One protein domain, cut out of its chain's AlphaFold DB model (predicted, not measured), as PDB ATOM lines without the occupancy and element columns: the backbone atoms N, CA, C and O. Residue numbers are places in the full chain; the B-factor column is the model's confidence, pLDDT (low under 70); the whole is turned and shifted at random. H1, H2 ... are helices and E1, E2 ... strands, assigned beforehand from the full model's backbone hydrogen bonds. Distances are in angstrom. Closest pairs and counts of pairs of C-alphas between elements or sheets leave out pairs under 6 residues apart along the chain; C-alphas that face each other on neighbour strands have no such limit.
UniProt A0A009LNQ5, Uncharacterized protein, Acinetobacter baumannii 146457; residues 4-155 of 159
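Overview. This is residues 4 to 155 of the 159 residues of an uncharacterized protein of Acinetobacter baumannii 146457 (UniProt A0A009LNQ5). A strongly twisted sheet of five strands makes the core; the long helix H2 slants in from far out to meet it at the E6 and E4 side with residues 83 to 88, while the short helices H1 and H4 sit toward the E1, E7 and E5 side. A small two-strand hairpin, E2 and E3, sits to the side of E4 and comes nearest to it at Pro 39, with the short helix H3 next to E2, and long loops, residues 55 to 71 and 106 to 130 among them, make up much of the rest. The printed part has 152 residues, under half of them, 69, in four named helices and seven named strands, in the order E1 H1 E2 E3 E4 E5 H2 E6 H3 E7 H4. The class is mixed, helices and strands; the large sheet, also mixed, runs E1 E7 E5 E4 E6. The whole is compact, with a radius of gyration of the C-alphas of 16.0 A and spans of 47 by 38 by 31 A.

Along the chain. In the large sheet, E1 is residues 4 to 8, beginning at C-alpha 4 (13.102, 55.841, -28.280). E7 is residues 141 to 146, 15.2 A long, E5 residues 50 to 54, E4 residues 39 to 44, 16.4 A long, and E6 residues 101 to 105. H2, residues 72 to 89, is 25.9 A long and begins at C-alpha 72 (40.849, 42.656, -47.162). H1 is residues 9 to 12, E2 14 to 17, E3 28 to 31 and H3 131 to 135. H4, residues 148 to 154, ends at C-alpha 154 (6.281, 52.116, -41.867).

Arrangement. E1 and E7 are antiparallel, with N 5 and O 144 2.8 A apart, within hydrogen-bond range. E7 and E5 are parallel, with N 145 and O 52 at 2.8 A. E5 and E4, a hairpin, have N 53 and O 40 at 2.7 A; E4 and E6 are antiparallel, with N 43 and O 103 at 2.8 A. E5, H2 and E6 form a split strand-helix-strand unit, two strands running the same way with E4 between them, and so do E6, H3 and E7 with E5 and E4 between; both crossovers are right-handed. H2 only grazes the sheet; its closest C-alpha pair with E6 is Leu 87 and Tyr 101, 5.8 A. H4 only grazes it with residues 150 to 154. H1 is on the sheet, over none of its strands, at a height over the sheet of 5.8 A. The hairpin of E2 and E3 has N 15 and O 30 at 2.8 A; the closest C-alphas of E3 and E4 are Ser 31 and Pro 39, 5.7 A. H3 is not on the large sheet; its closest C-alpha pair with E2 is Ser 134 and Tyr 17, 4.6 A. Every O i to N i+4 pair is within hydrogen-bond range in H2, H3 and H4; H1 is too short for such a pair.

Size, cuts and confidence. The two farthest C-alphas, Lys 67 and Glu 132, are 48.1 A apart. The printed part has no cut. The long links are E5 to H2, H2 to E6 and E6 to H3. The mean pLDDT of the printed part is 92.2; residues 122 to 127 are under 70.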
ATOM      1  N   LEU A   4      13.396  57.202 -28.722       97.00
ATOM      2  CA  LEU A   4      13.102  55.841 -28.280       97.00
ATOM      3  C   LEU A   4      11.595  55.671 -28.116       97.00
ATOM      4  O   LEU A   4      10.963  56.410 -27.365       97.00
ATOM      5  N   HIS A   5      11.050  54.651 -28.765       97.19
ATOM      6  CA  HIS A   5       9.651  54.262 -28.661       97.19
ATOM      7  C   HIS A   5       9.532  52.761 -28.413       97.19
ATOM      8  O   HIS A   5      10.461  51.985 -28.664       97.19
ATOM      9  N   ARG A   6       8.362  52.345 -27.932       97.88
ATOM     10  CA  ARG A   6       7.973  50.939 -27.873       97.88
ATOM     11  C   ARG A   6       7.083  50.634 -29.067       97.88
ATOM     12  O   ARG A   6       6.141  51.369 -29.328       97.88
ATOM     13  N   VAL A   7       7.389  49.561 -29.785       97.50
ATOM     14  CA  VAL A   7       6.577  49.049 -30.901       97.50
ATOM     15  C   VAL A   7       6.449  47.539 -30.769       97.50
ATOM     16  O   VAL A   7       7.296  46.899 -30.139       97.50
ATOM     17  N   ALA A   8       5.408  46.953 -31.355       97.75
ATOM     18  CA  ALA A   8       5.338  45.500 -31.466       97.75
ATOM     19  C   ALA A   8       6.414  45.002 -32.444       97.75
ATOM     20  O   ALA A   8       6.615  45.602 -33.500       97.75
ATOM     21  N   ALA A   9       7.104  43.911 -32.100       97.38
ATOM     22  CA  ALA A   9       8.224  43.389 -32.887       97.38
ATOM     23  C   ALA A   9       7.864  43.112 -34.357       97.38
ATOM     24  O   ALA A   9       8.611  43.476 -35.269       97.38
ATOM     25  N   SER A  10       6.668  42.571 -34.583       95.81
ATOM     26  CA  SER A  10       6.108  42.308 -35.908       95.81
ATOM     27  C   SER A  10       5.999  43.547 -36.804       95.81
ATOM     28  O   SER A  10       6.172  43.417 -38.015       95.81
ATOM     29  N   GLN A  11       5.790  44.748 -36.249       95.94
ATOM     30  CA  GLN A  11       5.645  45.981 -37.041       95.94
ATOM     31  C   GLN A  11       6.925  46.351 -37.796       95.94
ATOM     32  O   GLN A  11       6.863  47.001 -38.837       95.94
ATOM     33  N   ILE A  12       8.085  45.940 -37.279       95.25
ATOM     34  CA  ILE A  12       9.380  46.184 -37.920       95.25
ATOM     35  C   ILE A  12      10.042  44.895 -38.419       95.25
ATOM     36  O   ILE A  12      11.188  44.927 -38.854       95.25
ATOM     37  N   GLY A  13       9.336  43.762 -38.412       95.19
ATOM     38  CA  GLY A  13       9.873  42.479 -38.877       95.19
ATOM     39  C   GLY A  13      10.962  41.902 -37.970       95.19
ATOM     40  O   GLY A  13      11.887  41.255 -38.450       95.19
ATOM     41  N   VAL A  14      10.876  42.145 -36.664       96.56
ATOM     42  CA  VAL A  14      11.664  41.420 -35.661       96.56
ATOM     43  C   VAL A  14      10.842  40.223 -35.196       96.56
ATOM     44  O   VAL A  14       9.658  40.371 -34.896       96.56
ATOM     45  N   ILE A  15      11.459  39.046 -35.124       95.31
ATOM     46  CA  ILE A  15      10.848  37.806 -34.642       95.31
ATOM     47  C   ILE A  15      11.460  37.467 -33.281       95.31
ATOM     48  O   ILE A  15      12.581  36.961 -33.223       95.31
ATOM     49  N   PRO A  16      10.755  37.726 -32.171       95.94
ATOM     50  CA  PRO A  16      11.083  37.145 -30.881       95.94
ATOM     51  C   PRO A  16      10.696  35.666 -30.890       95.94
ATOM     52  O   PRO A  16       9.580  35.322 -31.281       95.94
ATOM     53  N   TYR A  17      11.583  34.794 -30.428       95.00
ATOM     54  CA  TYR A  17      11.297  33.366 -30.354       95.00
ATOM     55  C   TYR A  17      11.940  32.710 -29.138       95.00
ATOM     56  O   TYR A  17      12.952  33.164 -28.600       95.00
ATOM     57  N   TYR A  18      11.337  31.606 -28.719       94.56
ATOM     58  CA  TYR A  18      11.905  30.699 -27.740       94.56
ATOM     59  C   TYR A  18      12.650  29.582 -28.453       94.56
ATOM     60  O   TYR A  18      12.126  28.925 -29.355       94.56
ATOM     61  N   TYR A  19      13.882  29.344 -28.024       91.50
ATOM     62  CA  TYR A  19      14.687  28.245 -28.533       91.50
ATOM     63  C   TYR A  19      14.410  26.979 -27.708       91.50
ATOM     64  O   TYR A  19      14.438  27.029 -26.472       91.50
ATOM     65  N   LYS A  20      14.108  25.848 -28.366       89.88
ATOM     66  CA  LYS A  20      13.745  24.596 -27.675       89.88
ATOM     67  C   LYS A  20      14.849  24.169 -26.713       89.88
ATOM     68  O   LYS A  20      16.005  24.067 -27.110       89.88
ATOM     69  N   ASN A  21      14.467  23.845 -25.479       89.50
ATOM     70  CA  ASN A  21      15.336  23.469 -24.354       89.50
ATOM     71  C   ASN A  21      16.155  24.620 -23.740       89.50
ATOM     72  O   ASN A  21      16.941  24.385 -22.823       89.50
ATOM     73  N   TYR A  22      15.949  25.860 -24.191       92.00
ATOM     74  CA  TYR A  22      16.618  27.058 -23.672       92.00
ATOM     75  C   TYR A  22      15.626  28.129 -23.203       92.00
ATOM     76  O   TYR A  22      16.032  29.242 -22.892       92.00
ATOM     77  N   GLN A  23      14.338  27.800 -23.075       93.00
ATOM     78  CA  GLN A  23      13.288  28.760 -22.717       93.00
ATOM     79  C   GLN A  23      13.555  29.475 -21.384       93.00
ATOM     80  O   GLN A  23      13.199  30.639 -21.229       93.00
ATOM     81  N   LYS A  24      14.249  28.813 -20.447       94.25
ATOM     82  CA  LYS A  24      14.664  29.403 -19.163       94.25
ATOM     83  C   LYS A  24      15.596  30.615 -19.298       94.25
ATOM     84  O   LYS A  24      15.663  31.407 -18.369       94.25
ATOM     85  N   HIS A  25      16.311  30.739 -20.417       95.00
ATOM     86  CA  HIS A  25      17.219  31.856 -20.690       95.00
ATOM     87  C   HIS A  25      16.478  33.080 -21.258       95.00
ATOM     88  O   HIS A  25      17.036  34.172 -21.348       95.00
ATOM     89  N   GLY A  26      15.199  32.915 -21.608       95.19
ATOM     90  CA  GLY A  26      14.371  33.943 -22.220       95.19
ATOM     91  C   GLY A  26      14.408  33.887 -23.743       95.19
ATOM     92  O   GLY A  26      14.661  32.841 -24.349       95.19
ATOM     93  N   LEU A  27      14.095  35.020 -24.362       95.69
ATOM     94  CA  LEU A  27      13.929  35.111 -25.808       95.69
ATOM     95  C   LEU A  27      15.244  35.273 -26.564       95.69
ATOM     96  O   LEU A  27      16.210  35.872 -26.089       95.69
ATOM     97  N   GLN A  28      15.208  34.784 -27.794       93.81
ATOM     98  CA  GLN A  28      16.099  35.165 -28.877       93.81
ATOM     99  C   GLN A  28      15.349  36.047 -29.867       93.81
ATOM    100  O   GLN A  28      14.114  36.099 -29.866       93.81
ATOM    101  N   TYR A  29      16.105  36.746 -30.708       94.69
ATOM    102  CA  TYR A  29      15.542  37.654 -31.690       94.69
ATOM    103  C   TYR A  29      16.184  37.449 -33.051       94.69
ATOM    104  O   TYR A  29      17.405  37.445 -33.181       94.69
ATOM    105  N   GLU A  30      15.347  37.344 -34.074       91.56
ATOM    106  CA  GLU A  30      15.764  37.313 -35.469       91.56
ATOM    107  C   GLU A  30      15.244  38.551 -36.202       91.56
ATOM    108  O   GLU A  30      14.118  39.005 -35.990       91.56
ATOM    109  N   SER A  31      16.084  39.113 -37.065       92.31
ATOM    110  CA  SER A  31      15.718  40.183 -37.991       92.31
ATOM    111  C   SER A  31      15.263  39.556 -39.309       92.31
ATOM    112  O   SER A  31      16.037  38.846 -39.955       92.31
ATOM    113  N   GLN A  32      14.017  39.804 -39.724       90.31
ATOM    114  CA  GLN A  32      13.529  39.336 -41.021       90.31
ATOM    115  C   GLN A  32      14.238  40.077 -42.149       90.31
ATOM    116  O   GLN A  32      14.077  41.289 -42.312       90.31
ATOM    117  N   ARG A  33      14.957  39.318 -42.979       83.62
ATOM    118  CA  ARG A  33      15.717  39.834 -44.123       83.62
ATOM    119  C   ARG A  33      14.868  40.667 -45.088       83.62
ATOM    120  O   ARG A  33      15.333  41.703 -45.548       83.62
ATOM    121  N   ASP A  34      13.641  40.229 -45.362       85.38
ATOM    122  CA  ASP A  34      12.763  40.845 -46.365       85.38
ATOM    123  C   ASP A  34      11.789  41.878 -45.763       85.38
ATOM    124  O   ASP A  34      10.869  42.359 -46.430       85.38
ATOM    125  N   SER A  35      11.977  42.245 -44.488       89.94
ATOM    126  CA  SER A  35      11.187  43.294 -43.842       89.94
ATOM    127  C   SER A  35      11.453  44.654 -44.487       89.94
ATOM    128  O   SER A  35      12.594  45.093 -44.604       89.94
ATOM    129  N   ARG A  36      10.384  45.400 -44.797       88.19
ATOM    130  CA  ARG A  36      10.459  46.799 -45.273       88.19
ATOM    131  C   ARG A  36      11.146  47.759 -44.297       88.19
ATOM    132  O   ARG A  36      11.519  48.868 -44.695       88.19
ATOM    133  N   ALA A  37      11.223  47.380 -43.025       89.81
ATOM    134  CA  ALA A  37      11.910  48.149 -41.999       89.81
ATOM    135  C   ALA A  37      13.423  47.879 -41.987       89.81
ATOM    136  O   ALA A  37      14.150  48.696 -41.428       89.81
ATOM    137  N   GLU A  38      13.884  46.777 -42.601       92.25
ATOM    138  CA  GLU A  38      15.280  46.314 -42.583       92.25
ATOM    139  C   GLU A  38      15.862  46.391 -41.156       92.25
ATOM    140  O   GLU A  38      16.748  47.211 -40.888       92.25
ATOM    141  N   PRO A  39      15.300  45.627 -40.195       94.38
ATOM    142  CA  PRO A  39      15.572  45.847 -38.784       94.38
ATOM    143  C   PRO A  39      17.023  45.496 -38.463       94.38
ATOM    144  O   PRO A  39      17.457  44.350 -38.585       94.38
ATOM    145  N   LEU A  40      17.764  46.500 -38.011       95.44
ATOM    146  CA  LEU A  40      19.097  46.358 -37.432       95.44
ATOM    147  C   LEU A  40      19.018  46.753 -35.963       95.44
ATOM    148  O   LEU A  40      18.080  47.431 -35.549       95.44
ATOM    149  N   GLY A  41      19.978  46.348 -35.149       95.50
ATOM    150  CA  GLY A  41      19.910  46.638 -33.728       95.50
ATOM    151  C   GLY A  41      21.251  46.672 -33.032       95.50
ATOM    152  O   GLY A  41      22.310  46.449 -33.617       95.50
ATOM    153  N   ALA A  42      21.179  46.958 -31.743       97.56
ATOM    154  CA  ALA A  42      22.305  46.879 -30.841       97.56
ATOM    155  C   ALA A  42      21.866  46.267 -29.519       97.56
ATOM    156  O   ALA A  42      20.905  46.731 -28.902       97.56
ATOM    157  N   GLN A  43      22.589  45.245 -29.073       98.38
ATOM    158  CA  GLN A  43      22.358  44.614 -27.785       98.38
ATOM    159  C   GLN A  43      23.302  45.195 -26.734       98.38
ATOM    160  O   GLN A  43      24.514  45.299 -26.935       98.38
ATOM    161  N   CYS A  44      22.736  45.573 -25.591       98.44
ATOM    162  CA  CYS A  44      23.494  46.035 -24.440       98.44
ATOM    163  C   CYS A  44      24.343  44.888 -23.858       98.44
ATOM    164  O   CYS A  44      23.850  43.775 -23.663       98.44
ATOM    165  N   GLY A  45      25.613  45.150 -23.561       97.75
ATOM    166  CA  GLY A  45      26.503  44.214 -22.871       97.75
ATOM    167  C   GLY A  45      26.202  44.088 -21.376       97.75
ATOM    168  O   GLY A  45      26.502  43.058 -20.788       97.75
ATOM    169  N   ASN A  46      25.564  45.099 -20.772       97.81
ATOM    170  CA  ASN A  46      25.265  45.127 -19.335       97.81
ATOM    171  C   ASN A  46      23.929  44.459 -18.967       97.81
ATOM    172  O   ASN A  46      23.872  43.702 -18.009       97.81
ATOM    173  N   CYS A  47      22.841  44.752 -19.692       97.62
ATOM    174  CA  CYS A  47      21.507  44.212 -19.373       97.62
ATOM    175  C   CYS A  47      20.809  43.525 -20.551       97.62
ATOM    176  O   CYS A  47      19.608  43.282 -20.492       97.62
ATOM    177  N   HIS A  48      21.529  43.295 -21.652       97.81
ATOM    178  CA  HIS A  48      21.089  42.482 -22.798       97.81
ATOM    179  C   HIS A  48      19.837  42.965 -23.543       97.81
ATOM    180  O   HIS A  48      19.405  42.339 -24.508       97.81
ATOM    181  N   THR A  49      19.315  44.137 -23.178       97.88
ATOM    182  CA  THR A  49      18.266  44.840 -23.916       97.88
ATOM    183  C   THR A  49      18.749  45.185 -25.318       97.88
ATOM    184  O   THR A  49      19.847  45.722 -25.485       97.88
ATOM    185  N   ILE A  50      17.908  44.907 -26.314       98.25
ATOM    186  CA  ILE A  50      18.151  45.274 -27.707       98.25
ATOM    187  C   ILE A  50      17.377  46.550 -28.030       98.25
ATOM    188  O   ILE A  50      16.178  46.642 -27.754       98.25
ATOM    189  N   VAL A  51      18.067  47.516 -28.629       98.06
ATOM    190  CA  VAL A  51      17.444  48.651 -29.315       98.06
ATOM    191  C   VAL A  51      17.516  48.397 -30.808       98.06
ATOM    192  O   VAL A  51      18.597  48.175 -31.351       98.06
ATOM    193  N   TRP A  52      16.358  48.424 -31.454       97.31
ATOM    194  CA  TRP A  52      16.207  48.239 -32.889       97.31
ATOM    195  C   TRP A  52      16.129  49.579 -33.605       97.31
ATOM    196  O   TRP A  52      15.679  50.578 -33.050       97.31
ATOM    197  N   ILE A  53      16.540  49.591 -34.858       95.56
ATOM    198  CA  ILE A  53      16.499  50.728 -35.763       95.56
ATOM    199  C   ILE A  53      16.065  50.258 -37.150       95.56
ATOM    200  O   ILE A  53      16.118  49.065 -37.456       95.56
ATOM    201  N   THR A  54      15.698  51.198 -38.016       91.62
ATOM    202  CA  THR A  54      15.571  50.916 -39.447       91.62
ATOM    203  C   THR A  54      16.906  51.172 -40.126       91.62
ATOM    204  O   THR A  54      17.437  52.284 -40.075       91.62
ATOM    205  N   GLY A  55      17.485  50.133 -40.728       83.38
ATOM    206  CA  GLY A  55      18.863  50.180 -41.209       83.38
ATOM    207  C   GLY A  55      19.104  51.273 -42.242       83.38
ATOM    208  O   GLY A  55      20.016  52.072 -42.070       83.38
ATOM    209  N   ARG A  56      18.244  51.360 -43.264       79.75
ATOM    210  CA  ARG A  56      18.373  52.290 -44.400       79.75
ATOM    211  C   ARG A  56      18.404  53.776 -44.030       79.75
ATOM    212  O   ARG A  56      18.930  54.584 -44.787       79.75
ATOM    213  N   SER A  57      17.810  54.147 -42.899       80.75
ATOM    214  CA  SER A  57      17.743  55.547 -42.468       80.75
ATOM    215  C   SER A  57      18.965  55.978 -41.651       80.75
ATOM    216  O   SER A  57      19.135  57.167 -41.379       80.75
ATOM    217  N   ASP A  58      19.826  55.036 -41.249       90.31
ATOM    218  CA  ASP A  58      20.953  55.346 -40.382       90.31
ATOM    219  C   ASP A  58      22.142  55.914 -41.181       90.31
ATOM    220  O   ASP A  58      22.698  55.218 -42.037       90.31
ATOM    221  N   PRO A  59      22.573  57.158 -40.908       90.31
ATOM    222  CA  PRO A  59      23.612  57.813 -41.697       90.31
ATOM    223  C   PRO A  59      25.002  57.202 -41.494       90.31
ATOM    224  O   PRO A  59      25.860  57.375 -42.349       90.31
ATOM    225  N   ILE A  60      25.246  56.500 -40.379       93.94
ATOM    226  CA  ILE A  60      26.525  55.822 -40.149       93.94
ATOM    227  C   ILE A  60      26.525  54.498 -40.895       93.94
ATOM    228  O   ILE A  60      27.514  54.172 -41.537       93.94
ATOM    229  N   LEU A  61      25.434  53.731 -40.835       92.44
ATOM    230  CA  LEU A  61      25.364  52.436 -41.517       92.44
ATOM    231  C   LEU A  61      25.298  52.569 -43.046       92.44
ATOM    232  O   LEU A  61      25.826  51.699 -43.738       92.44
ATOM    233  N   ASN A  62      24.744  53.667 -43.566       90.31
ATOM    234  CA  ASN A  62      24.640  53.949 -45.007       90.31
ATOM    235  C   ASN A  62      25.609  55.043 -45.482       90.31
ATOM    236  O   ASN A  62      25.340  55.710 -46.479       90.31
ATOM    237  N   GLU A  63      26.710  55.271 -44.764       91.56
ATOM    238  CA  GLU A  63      27.750  56.186 -45.241       91.56
ATOM    239  C   GLU A  63      28.382  55.676 -46.549       91.56
ATOM    240  O   GLU A  63      28.497  54.464 -46.750       91.56
ATOM    241  N   ASP A  64      28.801  56.607 -47.409       88.75
ATOM    242  CA  ASP A  64      29.457  56.308 -48.683       88.75
ATOM    243  C   ASP A  64      30.812  55.613 -48.468       88.75
ATOM    244  O   ASP A  64      31.730  56.174 -47.860       88.75
ATOM    245  N   ASP A  65      30.940  54.398 -48.997       87.62
ATOM    246  CA  ASP A  65      32.160  53.597 -49.006       87.62
ATOM    247  C   ASP A  65      32.677  53.257 -50.399       87.62
ATOM    248  O   ASP A  65      33.539  52.390 -50.529       87.62
ATOM    249  N   SER A  66      32.288  54.008 -51.434       89.31
ATOM    250  CA  SER A  66      32.714  53.743 -52.817       89.31
ATOM    251  C   SER A  66      34.240  53.738 -53.030       89.31
ATOM    252  O   SER A  66      34.728  53.315 -54.077       89.31
ATOM    253  N   LYS A  67      35.007  54.281 -52.075       88.88
ATOM    254  CA  LYS A  67      36.478  54.359 -52.093       88.88
ATOM    255  C   LYS A  67      37.159  53.264 -51.270       88.88
ATOM    256  O   LYS A  67      38.388  53.186 -51.270       88.88
ATOM    257  N   ILE A  68      36.398  52.456 -50.541       87.06
ATOM    258  CA  ILE A  68      36.906  51.346 -49.741       87.06
ATOM    259  C   ILE A  68      36.803  50.078 -50.591       87.06
ATOM    260  O   ILE A  68      35.803  49.846 -51.255       87.06
ATOM    261  N   SER A  69      37.851  49.253 -50.599       87.12
ATOM    262  CA  SER A  69      37.770  47.937 -51.242       87.12
ATOM    263  C   SER A  69      36.721  47.073 -50.539       87.12
ATOM    264  O   SER A  69      36.660  47.090 -49.317       87.12
ATOM    265  N   ASP A  70      35.983  46.245 -51.276       87.00
ATOM    266  CA  ASP A  70      34.964  45.340 -50.714       87.00
ATOM    267  C   ASP A  70      35.544  44.188 -49.868       87.00
ATOM    268  O   ASP A  70      34.821  43.325 -49.365       87.00
ATOM    269  N   SER A  71      36.872  44.101 -49.740       89.56
ATOM    270  CA  SER A  71      37.527  43.027 -49.004       89.56
ATOM    271  C   SER A  71      38.910  43.413 -48.468       89.56
ATOM    272  O   SER A  71      39.439  44.500 -48.694       89.56
ATOM    273  N   GLY A  72      39.504  42.497 -47.704       92.69
ATOM    274  CA  GLY A  72      40.849  42.656 -47.162       92.69
ATOM    275  C   GLY A  72      40.920  43.419 -45.831       92.69
ATOM    276  O   GLY A  72      39.897  43.727 -45.213       92.69
ATOM    277  N   PRO A  73      42.143  43.668 -45.327       92.81
ATOM    278  CA  PRO A  73      42.359  44.249 -44.002       92.81
ATOM    279  C   PRO A  73      41.742  45.642 -43.834       92.81
ATOM    280  O   PRO A  73      41.114  45.898 -42.810       92.81
ATOM    281  N   VAL A  74      41.853  46.492 -44.860       92.62
ATOM    282  CA  VAL A  74      41.300  47.858 -44.863       92.62
ATOM    283  C   VAL A  74      39.777  47.823 -44.735       92.62
ATOM    284  O   VAL A  74      39.222  48.498 -43.873       92.62
ATOM    285  N   TYR A  75      39.103  46.970 -45.514       92.06
ATOM    286  CA  TYR A  75      37.655  46.777 -45.417       92.06
ATOM    287  C   TYR A  75      37.221  46.312 -44.024       92.06
ATOM    288  O   TYR A  75      36.299  46.862 -43.424       92.06
ATOM    289  N   ARG A  76      37.917  45.314 -43.464       93.12
ATOM    290  CA  ARG A  76      37.603  44.775 -42.129       93.12
ATOM    291  C   ARG A  76      37.749  45.831 -41.038       93.12
ATOM    292  O   ARG A  76      36.938  45.872 -40.113       93.12
ATOM    293  N   GLU A  77      38.783  46.660 -41.122       94.31
ATOM    294  CA  GLU A  77      38.991  47.764 -40.190       94.31
ATOM    295  C   GLU A  77      37.916  48.842 -40.344       94.31
ATOM    296  O   GLU A  77      37.344  49.275 -39.341       94.31
ATOM    297  N   TYR A  78      37.585  49.213 -41.582       94.56
ATOM    298  CA  TYR A  78      36.498  50.137 -41.887       94.56
ATOM    299  C   TYR A  78      35.170  49.659 -41.283       94.56
ATOM    300  O   TYR A  78      34.581  50.383 -40.480       94.56
ATOM    301  N   ILE A  79      34.752  48.416 -41.550       93.88
ATOM    302  CA  ILE A  79      33.518  47.845 -40.987       93.88
ATOM    303  C   ILE A  79      33.558  47.836 -39.455       93.88
ATOM    304  O   ILE A  79      32.594  48.249 -38.811       93.88
ATOM    305  N   ARG A  80      34.678  47.440 -38.835       94.44
ATOM    306  CA  ARG A  80      34.815  47.465 -37.367       94.44
ATOM    307  C   ARG A  80      34.626  48.878 -36.806       94.44
ATOM    308  O   ARG A  80      33.934  49.055 -35.804       94.44
ATOM    309  N   ASN A  81      35.223  49.881 -37.444       95.94
ATOM    310  CA  ASN A  81      35.114  51.276 -37.028       95.94
ATOM    311  C   ASN A  81      33.708  51.846 -37.274       95.94
ATOM    312  O   ASN A  81      33.196  52.578 -36.424       95.94
ATOM    313  N   LYS A  82      33.065  51.483 -38.388       95.88
ATOM    314  CA  LYS A  82      31.673  51.820 -38.721       95.88
ATOM    315  C   LYS A  82      30.710  51.294 -37.658       95.88
ATOM    316  O   LYS A  82      29.993  52.078 -37.045       95.88
ATOM    317  N   LEU A  83      30.795  50.003 -37.327       96.06
ATOM    318  CA  LEU A  83      29.970  49.397 -36.278       96.06
ATOM    319  C   LEU A  83      30.248  50.008 -34.898       96.06
ATOM    320  O   LEU A  83      29.316  50.302 -34.156       96.06
ATOM    321  N   LYS A  84      31.512  50.287 -34.558       96.81
ATOM    322  CA  LYS A  84      31.860  50.962 -33.296       96.81
ATOM    323  C   LYS A  84      31.258  52.367 -33.201       96.81
ATOM    324  O   LYS A  84      30.817  52.758 -32.122       96.81
ATOM    325  N   ARG A  85      31.255  53.136 -34.296       97.00
ATOM    326  CA  ARG A  85      30.605  54.456 -34.350       97.00
ATOM    327  C   ARG A  85      29.093  54.333 -34.219       97.00
ATOM    328  O   ARG A  85      28.520  55.074 -33.432       97.00
ATOM    329  N   PHE A  86      28.487  53.373 -34.912       96.94
ATOM    330  CA  PHE A  86      27.057  53.094 -34.809       96.94
ATOM    331  C   PHE A  86      26.638  52.758 -33.368       96.94
ATOM    332  O   PHE A  86      25.769  53.410 -32.805       96.94
ATOM    333  N   LEU A  87      27.309  51.815 -32.701       97.56
ATOM    334  CA  LEU A  87      26.969  51.452 -31.315       97.56
ATOM    335  C   LEU A  87      27.110  52.634 -30.338       97.56
ATOM    336  O   LEU A  87      26.385  52.725 -29.346       97.56
ATOM    337  N   LYS A  88      28.036  53.558 -30.616       96.38
ATOM    338  CA  LYS A  88      28.234  54.784 -29.833       96.38
ATOM    339  C   LYS A  88      27.237  55.897 -30.152       96.38
ATOM    340  O   LYS A  88      27.076  56.775 -29.312       96.38
ATOM    341  N   SER A  89      26.620  55.901 -31.335       95.06
ATOM    342  CA  SER A  89      25.659  56.939 -31.730       95.06
ATOM    343  C   SER A  89      24.262  56.705 -31.159       95.06
ATOM    344  O   SER A  89      23.459  57.635 -31.114       95.06
ATOM    345  N   LEU A  90      23.967  55.479 -30.725       96.38
ATOM    346  CA  LEU A  90      22.691  55.131 -30.113       96.38
ATOM    347  C   LEU A  90      22.496  55.823 -28.757       96.38
ATOM    348  O   LEU A  90      23.475  56.027 -28.033       96.38
ATOM    349  N   PRO A  91      21.242  56.130 -28.374       96.69
ATOM    350  CA  PRO A  91      20.935  56.667 -27.053       96.69
ATOM    351  C   PRO A  91      21.287  55.651 -25.967       96.69
ATOM    352  O   PRO A  91      21.256  54.446 -26.223       96.69
ATOM    353  N   VAL A  92      21.532  56.124 -24.741       97.94
ATOM    354  CA  VAL A  92      21.778  55.252 -23.581       97.94
ATOM    355  C   VAL A  92      20.730  54.144 -23.477       97.94
ATOM    356  O   VAL A  92      19.570  54.332 -23.849       97.94
ATOM    357  N   CYS A  93      21.137  52.977 -22.971       98.38
ATOM    358  CA  CYS A  93      20.242  51.832 -22.854       98.38
ATOM    359  C   CYS A  93      18.939  52.215 -22.134       98.38
ATOM    360  O   CYS A  93      19.006  52.665 -20.991       98.38
ATOM    361  N   PRO A  94      17.754  52.004 -22.734       98.00
ATOM    362  CA  PRO A  94      16.494  52.408 -22.110       98.00
ATOM    363  C   PRO A  94      16.165  51.623 -20.834       98.00
ATOM    364  O   PRO A  94      15.301  52.043 -20.075       98.00
ATOM    365  N   HIS A  95      16.826  50.484 -20.607       97.69
ATOM    366  CA  HIS A  95      16.600  49.637 -19.440       97.69
ATOM    367  C   HIS A  95      17.596  49.900 -18.301       97.69
ATOM    368  O   HIS A  95      17.188  50.038 -17.155       97.69
ATOM    369  N   CYS A  96      18.904  49.958 -18.590       98.00
ATOM    370  CA  CYS A  96      19.933  50.151 -17.554       98.00
ATOM    371  C   CYS A  96      20.600  51.532 -17.561       98.00
ATOM    372  O   CYS A  96      21.475  51.783 -16.737       98.00
ATOM    373  N   HIS A  97      20.233  52.407 -18.500       97.69
ATOM    374  CA  HIS A  97      20.758  53.768 -18.664       97.69
ATOM    375  C   HIS A  97      22.273  53.876 -18.902       97.69
ATOM    376  O   HIS A  97      22.838  54.965 -18.839       97.69
ATOM    377  N   GLN A  98      22.941  52.769 -19.240       97.44
ATOM    378  CA  GLN A  98      24.364  52.757 -19.584       97.44
ATOM    379  C   GLN A  98      24.585  52.843 -21.101       97.44
ATOM    380  O   GLN A  98      23.855  52.231 -21.887       97.44
ATOM    381  N   GLN A  99      25.654  53.530 -21.517       96.75
ATOM    382  CA  GLN A  99      26.169  53.477 -22.892       96.75
ATOM    383  C   GLN A  99      27.062  52.239 -23.070       96.75
ATOM    384  O   GLN A  99      28.281  52.340 -23.185       96.75
ATOM    385  N   ALA A 100      26.446  51.058 -23.040       97.00
ATOM    386  CA  ALA A 100      27.152  49.777 -22.980       97.00
ATOM    387  C   ALA A 100      26.779  48.821 -24.126       97.00
ATOM    388  O   ALA A 100      26.840  47.608 -23.951       97.00
ATOM    389  N   TYR A 101      26.340  49.324 -25.283       98.38
ATOM    390  CA  TYR A 101      26.113  48.458 -26.444       98.38
ATOM    391  C   TYR A 101      27.436  47.935 -26.996       98.38
ATOM    392  O   TYR A 101      28.331  48.715 -27.322       98.38
ATOM    393  N   ASP A 102      27.538  46.615 -27.119       97.44
ATOM    394  CA  ASP A 102      28.757  45.923 -27.542       97.44
ATOM    395  C   ASP A 102      28.527  44.932 -28.694       97.44
ATOM    396  O   ASP A 102      29.489  44.442 -29.284       97.44
ATOM    397  N   LEU A 103      27.266  44.668 -29.046       97.06
ATOM    398  CA  LEU A 103      26.885  43.740 -30.102       97.06
ATOM    399  C   LEU A 103      25.959  44.438 -31.095       97.06
ATOM    400  O   LEU A 103      24.851  44.839 -30.746       97.06
ATOM    401  N   PHE A 104      26.414  44.555 -32.338       97.00
ATOM    402  CA  PHE A 104      25.573  44.933 -33.469       97.00
ATOM    403  C   PHE A 104      24.726  43.735 -33.900       97.00
ATOM    404  O   PHE A 104      25.263  42.642 -34.023       97.00
ATOM    405  N   VAL A 105      23.432  43.950 -34.129       95.62
ATOM    406  CA  VAL A 105      22.448  42.917 -34.464       95.62
ATOM    407  C   VAL A 105      21.935  43.135 -35.883       95.62
ATOM    408  O   VAL A 105      21.464  44.218 -36.229       95.62
ATOM    409  N   ASN A 106      21.997  42.090 -36.700       93.06
ATOM    410  CA  ASN A 106      21.412  42.014 -38.037       93.06
ATOM    411  C   ASN A 106      20.837  40.604 -38.274       93.06
ATOM    412  O   ASN A 106      20.840  39.767 -37.373       93.06
ATOM    413  N   ASN A 107      20.397  40.319 -39.497       88.88
ATOM    414  CA  ASN A 107      19.802  39.039 -39.889       88.88
ATOM    415  C   ASN A 107      20.761  37.827 -39.858       88.88
ATOM    416  O   ASN A 107      20.318  36.709 -40.090       88.88
ATOM    417  N   VAL A 108      22.061  38.026 -39.618       87.75
ATOM    418  CA  VAL A 108      23.055  36.942 -39.468       87.75
ATOM    419  C   VAL A 108      23.705  36.930 -38.084       87.75
ATOM    420  O   VAL A 108      24.599  36.127 -37.820       87.75
ATOM    421  N   THR A 109      23.293  37.832 -37.191       89.31
ATOM    422  CA  THR A 109      23.845  37.921 -35.840       89.31
ATOM    423  C   THR A 109      23.051  37.032 -34.901       89.31
ATOM    424  O   THR A 109      21.843  37.184 -34.761       89.31
ATOM    425  N   LEU A 110      23.757  36.171 -34.176       88.06
ATOM    426  CA  LEU A 110      23.192  35.411 -33.070       88.06
ATOM    427  C   LEU A 110      23.216  36.270 -31.803       88.06
ATOM    428  O   LEU A 110      24.288  36.571 -31.269       88.06
ATOM    429  N   THR A 111      22.044  36.694 -31.333       92.50
ATOM    430  CA  THR A 111      21.932  37.508 -30.117       92.50
ATOM    431  C   THR A 111      22.226  36.691 -28.857       92.50
ATOM    432  O   THR A 111      22.088  35.465 -28.826       92.50
ATOM    433  N   ARG A 112      22.627  37.365 -27.775       95.31
ATOM    434  CA  ARG A 112      22.549  36.753 -26.440       95.31
ATOM    435  C   ARG A 112      21.083  36.635 -26.038       95.31
ATOM    436  O   ARG A 112      20.271  37.467 -26.447       95.31
ATOM    437  N   PHE A 113      20.775  35.640 -25.219       96.50
ATOM    438  CA  PHE A 113      19.467  35.532 -24.579       96.50
ATOM    439  C   PHE A 113      19.203  36.738 -23.658       96.50
ATOM    440  O   PHE A 113      20.120  37.495 -23.327       96.50
ATOM    441  N   GLU A 114      17.950  36.923 -23.233       95.75
ATOM    442  CA  GLU A 114      17.559  38.018 -22.328       95.75
ATOM    443  C   GLU A 114      18.307  37.978 -20.982       95.75
ATOM    444  O   GLU A 114      18.580  39.031 -20.408       95.75
ATOM    445  N   ASP A 115      18.698  36.790 -20.510       95.81
ATOM    446  CA  ASP A 115      19.526  36.612 -19.308       95.81
ATOM    447  C   ASP A 115      21.040  36.804 -19.542       95.81
ATOM    448  O   ASP A 115      21.830  36.685 -18.607       95.81
ATOM    449  N   GLY A 116      21.458  37.087 -20.782       95.75
ATOM    450  CA  GLY A 116      22.859  37.272 -21.170       95.75
ATOM    451  C   GLY A 116      23.592  36.011 -21.600       95.75
ATOM    452  O   GLY A 116      24.721  36.105 -22.093       95.75
ATOM    453  N   SER A 117      22.963  34.841 -21.474       94.94
ATOM    454  CA  SER A 117      23.548  33.582 -21.921       94.94
ATOM    455  C   SER A 117      23.864  33.640 -23.421       94.94
ATOM    456  O   SER A 117      23.104  34.220 -24.206       94.94
ATOM    457  N   PRO A 118      24.994  33.062 -23.863       91.56
ATOM    458  CA  PRO A 118      25.350  33.051 -25.274       91.56
ATOM    459  C   PRO A 118      24.414  32.136 -26.070       91.56
ATOM    460  O   PRO A 118      23.859  31.174 -25.536       91.56
ATOM    461  N   TYR A 119      24.309  32.392 -27.375       86.94
ATOM    462  CA  TYR A 119      23.666  31.455 -28.291       86.94
ATOM    463  C   TYR A 119      24.402  30.090 -28.278       86.94
ATOM    464  O   TYR A 119      25.638  30.071 -28.175       86.94
ATOM    465  N   PRO A 120      23.699  28.943 -28.364       84.88
ATOM    466  CA  PRO A 120      24.324  27.620 -28.279       84.88
ATOM    467  C   PRO A 120      25.360  27.365 -29.391       84.88
ATOM    468  O   PRO A 120      25.152  27.724 -30.545       84.88
ATOM    469  N   LYS A 121      26.489  26.716 -29.055       73.94
ATOM    470  CA  LYS A 121      27.662  26.542 -29.946       73.94
ATOM    471  C   LYS A 121      27.672  25.256 -30.809       73.94
ATOM    472  O   LYS A 121      28.665  25.004 -31.482       73.94
ATOM    473  N   VAL A 122      26.645  24.400 -30.753       63.62
ATOM    474  CA  VAL A 122      26.679  22.984 -31.222       63.62
ATOM    475  C   VAL A 122      25.467  22.705 -32.135       63.62
ATOM    476  O   VAL A 122      24.459  23.388 -31.975       63.62
ATOM    477  N   PRO A 123      25.557  21.795 -33.131       54.19
ATOM    478  CA  PRO A 123      24.998  22.021 -34.459       54.19
ATOM    479  C   PRO A 123      23.480  22.201 -34.442       54.19
ATOM    480  O   PRO A 123      22.756  21.401 -33.847       54.19
ATOM    481  N   GLU A 124      23.036  23.221 -35.183       53.41
ATOM    482  CA  GLU A 124      21.651  23.690 -35.389       53.41
ATOM    483  C   GLU A 124      20.626  22.569 -35.633       53.41
ATOM    484  O   GLU A 124      19.439  22.735 -35.370       53.41
ATOM    485  N   LYS A 125      21.080  21.392 -36.084       48.75
ATOM    486  CA  LYS A 125      20.253  20.228 -36.416       48.75
ATOM    487  C   LYS A 125      19.456  19.642 -35.237       48.75
ATOM    488  O   LYS A 125      18.524  18.881 -35.483       48.75
ATOM    489  N   TYR A 126      19.793  19.955 -33.983       51.97
ATOM    490  CA  TYR A 126      19.160  19.320 -32.813       51.97
ATOM    491  C   TYR A 126      18.209  20.208 -32.009       51.97
ATOM    492  O   TYR A 126      17.493  19.688 -31.152       51.97
ATOM    493  N   TYR A 127      18.141  21.510 -32.288       61.66
ATOM    494  CA  TYR A 127      17.294  22.421 -31.521       61.66
ATOM    495  C   TYR A 127      16.553  23.368 -32.464       61.66
ATOM    496  O   TYR A 127      17.145  24.207 -33.134       61.66
ATOM    497  N   GLY A 128      15.237  23.178 -32.547       82.88
ATOM    498  CA  GLY A 128      14.346  24.037 -33.323       82.88
ATOM    499  C   GLY A 128      13.766  25.182 -32.494       82.88
ATOM    500  O   GLY A 128      13.972  25.272 -31.282       82.88
ATOM    501  N   ILE A 129      12.971  26.015 -33.154       89.38
ATOM    502  CA  ILE A 129      12.121  27.010 -32.500       89.38
ATOM    503  C   ILE A 129      10.987  26.286 -31.766       89.38
ATOM    504  O   ILE A 129      10.402  25.328 -32.281       89.38
ATOM    505  N   ASP A 130      10.686  26.715 -30.544       92.75
ATOM    506  CA  ASP A 130       9.468  26.325 -29.842       92.75
ATOM    507  C   ASP A 130       8.309  27.145 -30.414       92.75
ATOM    508  O   ASP A 130       8.056  28.267 -29.976       92.75
ATOM    509  N   GLU A 131       7.662  26.632 -31.462       92.62
ATOM    510  CA  GLU A 131       6.621  27.360 -32.196       92.62
ATOM    511  C   GLU A 131       5.429  27.734 -31.310       92.62
ATOM    512  O   GLU A 131       4.915  28.847 -31.420       92.62
ATOM    513  N   GLU A 132       5.024  26.849 -30.394       94.12
ATOM    514  CA  GLU A 132       3.865  27.082 -29.531       94.12
ATOM    515  C   GLU A 132       4.113  28.255 -28.577       94.12
ATOM    516  O   GLU A 132       3.268  29.144 -28.433       94.12
ATOM    517  N   MET A 133       5.286  28.297 -27.937       94.25
ATOM    518  CA  MET A 133       5.643  29.423 -27.077       94.25
ATOM    519  C   MET A 133       5.971  30.683 -27.885       94.25
ATOM    520  O   MET A 133       5.619  31.786 -27.465       94.25
ATOM    521  N   SER A 134       6.607  30.541 -29.050       95.06
ATOM    522  CA  SER A 134       7.017  31.674 -29.894       95.06
ATOM    523  C   SER A 134       5.821  32.397 -30.519       95.06
ATOM    524  O   SER A 134       5.807  33.626 -30.590       95.06
ATOM    525  N   ALA A 135       4.755  31.673 -30.873       94.62
ATOM    526  CA  ALA A 135       3.514  32.271 -31.367       94.62
ATOM    527  C   ALA A 135       2.899  33.275 -30.371       94.62
ATOM    528  O   ALA A 135       2.280  34.258 -30.784       94.62
ATOM    529  N   LYS A 136       3.114  33.068 -29.063       96.19
ATOM    530  CA  LYS A 136       2.597  33.917 -27.974       96.19
ATOM    531  C   LYS A 136       3.389  35.223 -27.800       96.19
ATOM    532  O   LYS A 136       2.924  36.118 -27.101       96.19
ATOM    533  N   VAL A 137       4.564  35.351 -28.424       96.81
ATOM    534  CA  VAL A 137       5.469  36.509 -28.273       96.81
ATOM    535  C   VAL A 137       5.767  37.238 -29.584       96.81
ATOM    536  O   VAL A 137       6.561  38.177 -29.577       96.81
ATOM    537  N   LYS A 138       5.107  36.873 -30.692       95.19
ATOM    538  CA  LYS A 138       5.307  37.495 -32.017       95.19
ATOM    539  C   LYS A 138       5.201  39.030 -32.008       95.19
ATOM    540  O   LYS A 138       5.934  39.707 -32.719       95.19
ATOM    541  N   ASP A 139       4.326  39.570 -31.158       96.94
ATOM    542  CA  ASP A 139       4.053  41.005 -31.029       96.94
ATOM    543  C   ASP A 139       4.681  41.602 -29.763       96.94
ATOM    544  O   ASP A 139       4.269  42.672 -29.311       96.94
ATOM    545  N   LYS A 140       5.674  40.928 -29.159       97.38
ATOM    546  CA  LYS A 140       6.349  41.439 -27.961       97.38
ATOM    547  C   LYS A 140       6.808  42.872 -28.208       97.38
ATOM    548  O   LYS A 140       7.452  43.175 -29.211       97.38
ATOM    549  N   ALA A 141       6.492  43.743 -27.256       97.81
ATOM    550  CA  ALA A 141       6.944  45.117 -27.293       97.81
ATOM    551  C   ALA A 141       8.481  45.160 -27.209       97.81
ATOM    552  O   ALA A 141       9.090  44.593 -26.290       97.81
ATOM    553  N   ILE A 142       9.100  45.860 -28.151       97.75
ATOM    554  CA  ILE A 142      10.549  46.053 -28.260       97.75
ATOM    555  C   ILE A 142      10.879  47.541 -28.333       97.75
ATOM    556  O   ILE A 142      10.014  48.370 -28.611       97.75
ATOM    557  N   TRP A 143      12.132  47.883 -28.039       98.25
ATOM    558  CA  TRP A 143      12.617  49.252 -28.181       98.25
ATOM    559  C   TRP A 143      13.005  49.527 -29.624       98.25
ATOM    560  O   TRP A 143      13.818  48.800 -30.193       98.25
ATOM    561  N   TRP A 144      12.457  50.598 -30.179       97.56
ATOM    562  CA  TRP A 144      12.795  51.107 -31.496       97.56
ATOM    563  C   TRP A 144      13.306  52.541 -31.379       97.56
ATOM    564  O   TRP A 144      12.716  53.360 -30.676       97.56
ATOM    565  N   TYR A 145      14.416  52.832 -32.050       96.69
ATOM    566  CA  TYR A 145      15.021  54.152 -32.121       96.69
ATOM    567  C   TYR A 145      14.937  54.691 -33.551       96.69
ATOM    568  O   TYR A 145      15.681  54.286 -34.451       96.69
ATOM    569  N   GLY A 146      14.034  55.637 -33.771       94.38
ATOM    570  CA  GLY A 146      13.766  56.204 -35.089       94.38
ATOM    571  C   GLY A 146      13.006  57.516 -34.998       94.38
ATOM    572  O   GLY A 146      12.798  58.035 -33.904       94.38
ATOM    573  N   ASP A 147      12.675  58.101 -36.143       93.00
ATOM    574  CA  ASP A 147      11.991  59.392 -36.219       93.00
ATOM    575  C   ASP A 147      10.556  59.271 -36.749       93.00
ATOM    576  O   ASP A 147      10.126  58.231 -37.249       93.00
ATOM    577  N   GLU A 148       9.796  60.357 -36.625       92.38
ATOM    578  CA  GLU A 148       8.391  60.409 -37.034       92.38
ATOM    579  C   GLU A 148       8.180  60.142 -38.530       92.38
ATOM    580  O   GLU A 148       7.161  59.564 -38.910       92.38
ATOM    581  N   ALA A 149       9.126  60.542 -39.388       92.62
ATOM    582  CA  ALA A 149       9.015  60.325 -40.826       92.62
ATOM    583  C   ALA A 149       9.089  58.830 -41.146       92.62
ATOM    584  O   ALA A 149       8.281  58.313 -41.922       92.62
ATOM    585  N   GLU A 150      10.004  58.124 -40.488       92.88
ATOM    586  CA  GLU A 150      10.158  56.688 -40.633       92.88
ATOM    587  C   GLU A 150       9.003  55.910 -39.998       92.88
ATOM    588  O   GLU A 150       8.475  54.976 -40.609       92.88
ATOM    589  N   ALA A 151       8.543  56.338 -38.818       93.94
ATOM    590  CA  ALA A 151       7.353  55.777 -38.188       93.94
ATOM    591  C   ALA A 151       6.130  55.895 -39.105       93.94
ATOM    592  O   ALA A 151       5.395  54.926 -39.288       93.94
ATOM    593  N   LYS A 152       5.950  57.051 -39.757       94.25
ATOM    594  CA  LYS A 152       4.881  57.268 -40.735       94.25
ATOM    595  C   LYS A 152       5.056  56.405 -41.986       94.25
ATOM    596  O   LYS A 152       4.080  55.815 -42.441       94.25
ATOM    597  N   ARG A 153       6.273  56.296 -42.537       93.75
ATOM    598  CA  ARG A 153       6.562  55.457 -43.720       93.75
ATOM    599  C   ARG A 153       6.216  53.989 -43.472       93.75
ATOM    600  O   ARG A 153       5.716  53.317 -44.372       93.75
ATOM    601  N   LEU A 154       6.511  53.500 -42.272       93.00
ATOM    602  CA  LEU A 154       6.281  52.116 -41.867       93.00
ATOM    603  C   LEU A 154       4.908  51.886 -41.223       93.00
ATOM    604  O   LEU A 154       4.586  50.745 -40.909       93.00
ATOM    605  N   ASN A 155       4.101  52.939 -41.060       94.81
ATOM    606  CA  ASN A 155       2.823  52.901 -40.355       94.81
ATOM    607  C   ASN A 155       2.950  52.265 -38.954       94.81
ATOM    608  O   ASN A 155       2.205  51.351 -38.598       94.81
TER     609      ASN A 155